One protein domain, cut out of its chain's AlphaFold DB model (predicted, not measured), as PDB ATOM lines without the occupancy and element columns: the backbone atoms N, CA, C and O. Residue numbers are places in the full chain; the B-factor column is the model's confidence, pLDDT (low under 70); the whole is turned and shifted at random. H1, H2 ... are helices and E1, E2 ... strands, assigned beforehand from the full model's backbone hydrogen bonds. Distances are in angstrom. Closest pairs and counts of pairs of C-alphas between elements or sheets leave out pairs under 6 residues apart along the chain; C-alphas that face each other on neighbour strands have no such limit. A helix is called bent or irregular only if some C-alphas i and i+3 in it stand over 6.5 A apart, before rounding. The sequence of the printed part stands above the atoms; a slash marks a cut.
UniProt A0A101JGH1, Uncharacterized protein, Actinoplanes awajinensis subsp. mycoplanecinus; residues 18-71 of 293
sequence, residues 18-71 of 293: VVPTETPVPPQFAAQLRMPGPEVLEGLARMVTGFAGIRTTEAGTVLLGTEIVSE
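AT A GLANCE: This is residues 18 to 71 of the 293 residues of an uncharacterized protein of Actinoplanes awajinensis subsp. mycoplanecinus (UniProt A0A101JGH1). A small, strongly twisted sheet of three strands has a two-stranded tail, where the first part of E1 pairs with the last part of E3, and two helices by the three-stranded part: short H1 packs on the sheet, across E3, while H2 only grazes it with residues 41 to 47. The paired E1 and E3 make much of the long axis, and short E2 pairs with E3 residues 60 to 64. The printed part has 54 residues, in the order E1, H1, H2, E2, E3; the sheet order is E1, E3, E2, all antiparallel, and the class is mixed, helices and strands. It is compact, with a radius of gyration of the C-alphas of 11.5 A, and flat, spanning 37 by 26 by 13 A.

IN THESE COORDINATES: E1, residues 18 to 25, begins at C-alpha 18 (17.323, 22.725, 16.195) and is 21.8 A long. H1 is residues 27 to 33, 10.2 A; it is only just irregular, with C-alphas 28 and 31 7.0 A apart. H2 is residues 38 to 47, 14.4 A. E2 is residues 53 to 57, 13.4 A. E3, residues 60 to 69, is 26.1 A long and ends at C-alpha 69 (23.514, 21.325, 15.672).

HOW THE PARTS SIT: E1 and E3 are antiparallel at 151 degrees, with N 21 and O 65 2.9 A apart. E2 and E3 form a hairpin, with N 62 and O 55 2.9 A apart. E1, H1, H2 and E2 form a split strand-helix-strand unit, two strands running the same way with E3 between them; its crossover is right-handed. H1 is on the sheet at a height of 8.2 A, only just over E3 with 3 C-alphas, and across the strands at 64 degrees to E3 on the local plane; its closest C-alpha pair with E3 is Ala 30 and Thr 61, 5.7 A. H2 only grazes the sheet with residues 41 to 47. H1 and H2 are only just apart, at 8.2 A. In H2 every O i to N i+4 pair is within hydrogen-bond range; in H1 0 of 3 are, against 3 of 4 O i to N i+3 pairs.

THE WHOLE: The two farthest C-alphas, Ala 31 and Glu 71, are 36.7 A apart. The printed part has no cut, and its four links are tight. Mean pLDDT of the printed part is 88.6; no printed residue is under 70.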
ATOM      1  N   VAL A  18      17.900  23.537  15.127       86.56
ATOM      2  CA  VAL A  18      17.323  22.725  16.195       86.56
ATOM      3  C   VAL A  18      16.891  21.396  15.583       86.56
ATOM      4  O   VAL A  18      16.127  21.356  14.618       86.56
ATOM      5  N   VAL A  19      17.419  20.305  16.126       86.69
ATOM      6  CA  VAL A  19      17.140  18.943  15.669       86.69
ATOM      7  C   VAL A  19      16.415  18.198  16.789       86.69
ATOM      8  O   VAL A  19      16.908  18.193  17.925       86.69
ATOM      9  N   PRO A  20      15.254  17.579  16.512       86.38
ATOM     10  CA  PRO A  20      14.548  16.776  17.495       86.38
ATOM     11  C   PRO A  20      15.368  15.530  17.832       86.38
ATOM     12  O   PRO A  20      15.989  14.904  16.970       86.38
ATOM     13  N   THR A  21      15.364  15.150  19.103       89.75
ATOM     14  CA  THR A  21      16.000  13.923  19.578       89.75
ATOM     15  C   THR A  21      15.000  13.058  20.321       89.75
ATOM     16  O   THR A  21      14.124  13.541  21.041       89.75
ATOM     17  N   GLU A  22      15.132  11.744  20.156       92.56
ATOM     18  CA  GLU A  22      14.275  10.769  20.819       92.56
ATOM     19  C   GLU A  22      15.102   9.899  21.752       92.56
ATOM     20  O   GLU A  22      16.020   9.194  21.332       92.56
ATOM     21  N   THR A  23      14.750   9.922  23.035       92.62
ATOM     22  CA  THR A  23      15.346   9.037  24.037       92.62
ATOM     23  C   THR A  23      14.341   7.947  24.408       92.62
ATOM     24  O   THR A  23      13.331   8.250  25.050       92.62
ATOM     25  N   PRO A  24      14.583   6.674  24.040       92.69
ATOM     26  CA  PRO A  24      13.693   5.574  24.392       92.69
ATOM     27  C   PRO A  24      13.534   5.411  25.902       92.69
ATOM     28  O   PRO A  24      14.511   5.373  26.652       92.69
ATOM     29  N   VAL A  25      12.289   5.253  26.348       92.12
ATOM     30  CA  VAL A  25      11.954   4.974  27.744       92.12
ATOM     31  C   VAL A  25      11.815   3.464  27.932       92.12
ATOM     32  O   VAL A  25      11.028   2.827  27.225       92.12
ATOM     33  N   PRO A  26      12.513   2.865  28.914       90.88
ATOM     34  CA  PRO A  26      12.343   1.452  29.217       90.88
ATOM     35  C   PRO A  26      10.876   1.107  29.550       90.88
ATOM     36  O   PRO A  26      10.240   1.848  30.309       90.88
ATOM     37  N   PRO A  27      10.329  -0.025  29.060       87.12
ATOM     38  CA  PRO A  27       8.905  -0.352  29.189       87.12
ATOM     39  C   PRO A  27       8.356  -0.305  30.621       87.12
ATOM     40  O   PRO A  27       7.204   0.074  30.826       87.12
ATOM     41  N   GLN A  28       9.177  -0.630  31.625       87.69
ATOM     42  CA  GLN A  28       8.785  -0.587  33.036       87.69
ATOM     43  C   GLN A  28       8.445   0.822  33.552       87.69
ATOM     44  O   GLN A  28       7.724   0.947  34.540       87.69
ATOM     45  N   PHE A  29       8.935   1.875  32.891       86.44
ATOM     46  CA  PHE A  29       8.665   3.269  33.253       86.44
ATOM     47  C   PHE A  29       7.593   3.914  32.364       86.44
ATOM     48  O   PHE A  29       6.982   4.901  32.765       86.44
ATOM     49  N   ALA A  30       7.290   3.328  31.200       87.00
ATOM     50  CA  ALA A  30       6.350   3.885  30.225       87.00
ATOM     51  C   ALA A  30       4.948   4.146  30.806       87.00
ATOM     52  O   ALA A  30       4.337   5.174  30.528       87.00
ATOM     53  N   ALA A  31       4.440   3.251  31.664       84.19
ATOM     54  CA  ALA A  31       3.123   3.420  32.283       84.19
ATOM     55  C   ALA A  31       3.026   4.681  33.166       84.19
ATOM     56  O   ALA A  31       1.972   5.309  33.212       84.19
ATOM     57  N   GLN A  32       4.124   5.072  33.822       83.00
ATOM     58  CA  GLN A  32       4.187   6.249  34.700       83.00
ATOM     59  C   GLN A  32       4.221   7.563  33.910       83.00
ATOM     60  O   GLN A  32       3.890   8.617  34.445       83.00
ATOM     61  N   LEU A  33       4.593   7.493  32.629       87.00
ATOM     62  CA  LEU A  33       4.722   8.641  31.736       87.00
ATOM     63  C   LEU A  33       3.505   8.858  30.834       87.00
ATOM     64  O   LEU A  33       3.511   9.782  30.031       87.00
ATOM     65  N   ARG A  34       2.447   8.044  30.970       82.88
ATOM     66  CA  ARG A  34       1.193   8.261  30.228       82.88
ATOM     67  C   ARG A  34       0.473   9.537  30.659       82.88
ATOM     68  O   ARG A  34      -0.121  10.202  29.827       82.88
ATOM     69  N   MET A  35       0.506   9.840  31.957       83.38
ATOM     70  CA  MET A  35      -0.083  11.041  32.563       83.38
ATOM     71  C   MET A  35       0.854  11.536  33.674       83.38
ATOM     72  O   MET A  35       0.565  11.339  34.857       83.38
ATOM     73  N   PRO A  36       2.028  12.083  33.317       86.25
ATOM     74  CA  PRO A  36       3.031  12.467  34.297       86.25
ATOM     75  C   PRO A  36       2.548  13.676  35.105       86.25
ATOM     76  O   PRO A  36       1.986  14.628  34.564       86.25
ATOM     77  N   GLY A  37       2.791  13.650  36.415       90.44
ATOM     78  CA  GLY A  37       2.598  14.828  37.258       90.44
ATOM     79  C   GLY A  37       3.656  15.910  36.977       90.44
ATOM     80  O   GLY A  37       4.710  15.602  36.414       90.44
ATOM     81  N   PRO A  38       3.432  17.162  37.420       91.12
ATOM     82  CA  PRO A  38       4.368  18.270  37.204       91.12
ATOM     83  C   PRO A  38       5.797  17.988  37.686       91.12
ATOM     84  O   PRO A  38       6.750  18.296  36.982       91.12
ATOM     85  N   GLU A  39       5.958  17.333  38.841       92.06
ATOM     86  CA  GLU A  39       7.275  16.978  39.393       92.06
ATOM     87  C   GLU A  39       8.051  16.006  38.490       92.06
ATOM     88  O   GLU A  39       9.271  16.106  38.353       92.06
ATOM     89  N   VAL A  40       7.343  15.073  37.841       90.50
ATOM     90  CA  VAL A  40       7.946  14.129  36.892       90.50
ATOM     91  C   VAL A  40       8.398  14.877  35.645       90.50
ATOM     92  O   VAL A  40       9.531  14.691  35.212       90.50
ATOM     93  N   LEU A  41       7.550  15.754  35.099       90.88
ATOM     94  CA  LEU A  41       7.901  16.589  33.947       90.88
ATOM     95  C   LEU A  41       9.119  17.468  34.236       90.88
ATOM     96  O   LEU A  41      10.024  17.548  33.411       90.88
ATOM     97  N   GLU A  42       9.184  18.073  35.420       91.12
ATOM     98  CA  GLU A  42      10.327  18.886  35.828       91.12
ATOM     99  C   GLU A  42      11.608  18.048  35.952       91.12
ATOM    100  O   GLU A  42      12.677  18.468  35.509       91.12
ATOM    101  N   GLY A  43      11.512  16.836  36.508       91.62
ATOM    102  CA  GLY A  43      12.629  15.893  36.555       91.62
ATOM    103  C   GLY A  43      13.140  15.522  35.160       91.62
ATOM    104  O   GLY A  43      14.346  15.564  34.917       91.62
ATOM    105  N   LEU A  44      12.229  15.227  34.228       91.38
ATOM    106  CA  LEU A  44      12.563  14.912  32.837       91.38
ATOM    107  C   LEU A  44      13.201  16.104  32.118       91.38
ATOM    108  O   LEU A  44      14.213  15.927  31.445       91.38
ATOM    109  N   ALA A  45      12.681  17.314  32.331       89.94
ATOM    110  CA  ALA A  45      13.227  18.539  31.752       89.94
ATOM    111  C   ALA A  45      14.672  18.832  32.193       89.94
ATOM    112  O   ALA A  45      15.426  19.463  31.460       89.94
ATOM    113  N   ARG A  46      15.089  18.350  33.372       91.81
ATOM    114  CA  ARG A  46      16.489  18.436  33.828       91.81
ATOM    115  C   ARG A  46      17.384  17.339  33.247       91.81
ATOM    116  O   ARG A  46      18.602  17.492  33.262       91.81
ATOM    117  N   MET A  47      16.806  16.222  32.811       89.00
ATOM    118  CA  MET A  47      17.541  15.065  32.288       89.00
ATOM    119  C   MET A  47      17.719  15.112  30.772       89.00
ATOM    120  O   MET A  47      18.724  14.619  30.268       89.00
ATOM    121  N   VAL A  48      16.739  15.661  30.056       90.31
ATOM    122  CA  VAL A  48      16.703  15.697  28.594       90.31
ATOM    123  C   VAL A  48      16.958  17.122  28.126       90.31
ATOM    124  O   VAL A  48      16.178  18.031  28.412       90.31
ATOM    125  N   THR A  49      18.052  17.314  27.394       89.12
ATOM    126  CA  THR A  49      18.367  18.593  26.752       89.12
ATOM    127  C   THR A  49      17.223  19.007  25.834       89.12
ATOM    128  O   THR A  49      16.777  18.223  24.998       89.12
ATOM    129  N   GLY A  50      16.731  20.235  26.009       87.38
ATOM    130  CA  GLY A  50      15.650  20.763  25.179       87.38
ATOM    131  C   GLY A  50      14.356  19.952  25.271       87.38
ATOM    132  O   GLY A  50      13.671  19.788  24.270       87.38
ATOM    133  N   PHE A  51      14.049  19.388  26.444       91.31
ATOM    134  CA  PHE A  51      12.854  18.571  26.648       91.31
ATOM    135  C   PHE A  51      11.590  19.236  26.081       91.31
ATOM    136  O   PHE A  51      11.168  20.299  26.541       91.31
ATOM    137  N   ALA A  52      10.981  18.569  25.104       88.31
ATOM    138  CA  ALA A  52       9.824  19.047  24.356       88.31
ATOM    139  C   ALA A  52       8.548  18.262  24.687       88.31
ATOM    140  O   ALA A  52       7.440  18.737  24.442       88.31
ATOM    141  N   GLY A  53       8.679  17.071  25.279       90.69
ATOM    142  CA  GLY A  53       7.532  16.288  25.713       90.69
ATOM    143  C   GLY A  53       7.781  14.790  25.729       90.69
ATOM    144  O   GLY A  53       8.910  14.305  25.774       90.69
ATOM    145  N   ILE A  54       6.682  14.042  25.721       92.81
ATOM    146  CA  ILE A  54       6.677  12.583  25.769       92.81
ATOM    147  C   ILE A  54       5.752  12.099  24.668       92.81
ATOM    148  O   ILE A  54       4.619  12.569  24.563       92.81
ATOM    149  N   ARG A  55       6.216  11.135  23.874       91.19
ATOM    150  CA  ARG A  55       5.392  10.488  22.854       91.19
ATOM    151  C   ARG A  55       5.271   9.008  23.162       91.19
ATOM    152  O   ARG A  55       6.271   8.315  23.337       91.19
ATOM    153  N   THR A  56       4.036   8.523  23.213       89.62
ATOM    154  CA  THR A  56       3.731   7.104  23.394       89.62
ATOM    155  C   THR A  56       3.033   6.588  22.148       89.62
ATOM    156  O   THR A  56       1.955   7.059  21.796       89.62
ATOM    157  N   THR A  57       3.648   5.608  21.495       87.56
ATOM    158  CA  THR A  57       3.091   4.888  20.346       87.56
ATOM    159  C   THR A  57       3.025   3.395  20.659       87.56
ATOM    160  O   THR A  57       3.451   2.946  21.729       87.56
ATOM    161  N   GLU A  58       2.517   2.595  19.722       85.25
ATOM    162  CA  GLU A  58       2.581   1.133  19.826       85.25
ATOM    163  C   GLU A  58       4.026   0.609  19.909       85.25
ATOM    164  O   GLU A  58       4.275  -0.415  20.544       85.25
ATOM    165  N   ALA A  59       4.990   1.335  19.328       87.06
ATOM    166  CA  ALA A  59       6.403   0.967  19.334       87.06
ATOM    167  C   ALA A  59       7.103   1.236  20.682       87.06
ATOM    168  O   ALA A  59       8.186   0.704  20.927       87.06
ATOM    169  N   GLY A  60       6.503   2.040  21.567       90.06
ATOM    170  CA  GLY A  60       7.057   2.353  22.881       90.06
ATOM    171  C   GLY A  60       6.808   3.791  23.323       90.06
ATOM    172  O   GLY A  60       6.035   4.534  22.726       90.06
ATOM    173  N   THR A  61       7.453   4.180  24.422       92.69
ATOM    174  CA  THR A  61       7.452   5.567  24.907       92.69
ATOM    175  C   THR A  61       8.830   6.169  24.704       92.69
ATOM    176  O   THR A  61       9.830   5.522  25.008       92.69
ATOM    177  N   VAL A  62       8.876   7.397  24.206       94.19
ATOM    178  CA  VAL A  62      10.104   8.171  24.016       94.19
ATOM    179  C   VAL A  62       9.974   9.519  24.716       94.19
ATOM    180  O   VAL A  62       8.883  10.093  24.785       94.19
ATOM    181  N   LEU A  63      11.090  10.016  25.244       93.44
ATOM    182  CA  LEU A  63      11.231  11.410  25.647       93.44
ATOM    183  C   LEU A  63      11.694  12.199  24.428       93.44
ATOM    184  O   LEU A  63      12.671  11.808  23.787       93.44
ATOM    185  N   LEU A  64      10.990  13.283  24.133       92.06
ATOM    186  CA  LEU A  64      11.340  14.210  23.071       92.06
ATOM    187  C   LEU A  64      12.247  15.286  23.661       92.06
ATOM    188  O   LEU A  64      11.888  15.933  24.649       92.06
ATOM    189  N   GLY A  65      13.420  15.447  23.070       90.25
ATOM    190  CA  GLY A  65      14.349  16.531  23.338       90.25
ATOM    191  C   GLY A  65      14.661  17.296  22.064       90.25
ATOM    192  O   GLY A  65      14.183  16.957  20.980       90.25
ATOM    193  N   THR A  66      15.500  18.311  22.198       89.50
ATOM    194  CA  THR A  66      16.038  19.045  21.057       89.50
ATOM    195  C   THR A  66      17.507  19.342  21.287       89.50
ATOM    196  O   THR A  66      17.904  19.729  22.390       89.50
ATOM    197  N   GLU A  67      18.304  19.242  20.235       88.94
ATOM    198  CA  GLU A  67      19.713  19.621  20.246       88.94
ATOM    199  C   GLU A  67      19.981  20.705  19.207       88.94
ATOM    200  O   GLU A  67      19.347  20.749  18.155       88.94
ATOM    201  N   ILE A  68      20.926  21.593  19.510       87.38
ATOM    202  CA  ILE A  68      21.378  22.614  18.567       87.38
ATOM    203  C   ILE A  68      22.594  22.059  17.838       87.38
ATOM    204  O   ILE A  68      23.641  21.833  18.450       87.38
ATOM    205  N   VAL A  69      22.461  21.864  16.530       83.00
ATOM    206  CA  VAL A  69      23.514  21.325  15.672       83.00
ATOM    207  C   VAL A  69      23.935  22.389  14.670       83.00
ATOM    208  O   VAL A  69      23.123  22.952  13.937       83.00
ATOM    209  N   SER A  70      25.235  22.665  14.627       79.31
ATOM    210  CA  SER A  70      25.824  23.435  13.536       79.31
ATOM    211  C   SER A  70      26.128  22.489  12.385       79.31
ATOM    212  O   SER A  70      26.989  21.616  12.516       79.31
ATOM    213  N   GLU A  71      25.440  22.663  11.262       70.56
ATOM    214  CA  GLU A  71      25.718  21.873  10.066       70.56
ATOM    215  C   GLU A  71      27.119  22.191   9.514       70.56
ATOM    216  O   GLU A  71      27.528  23.357   9.475       70.56
TER     217      GLU A  71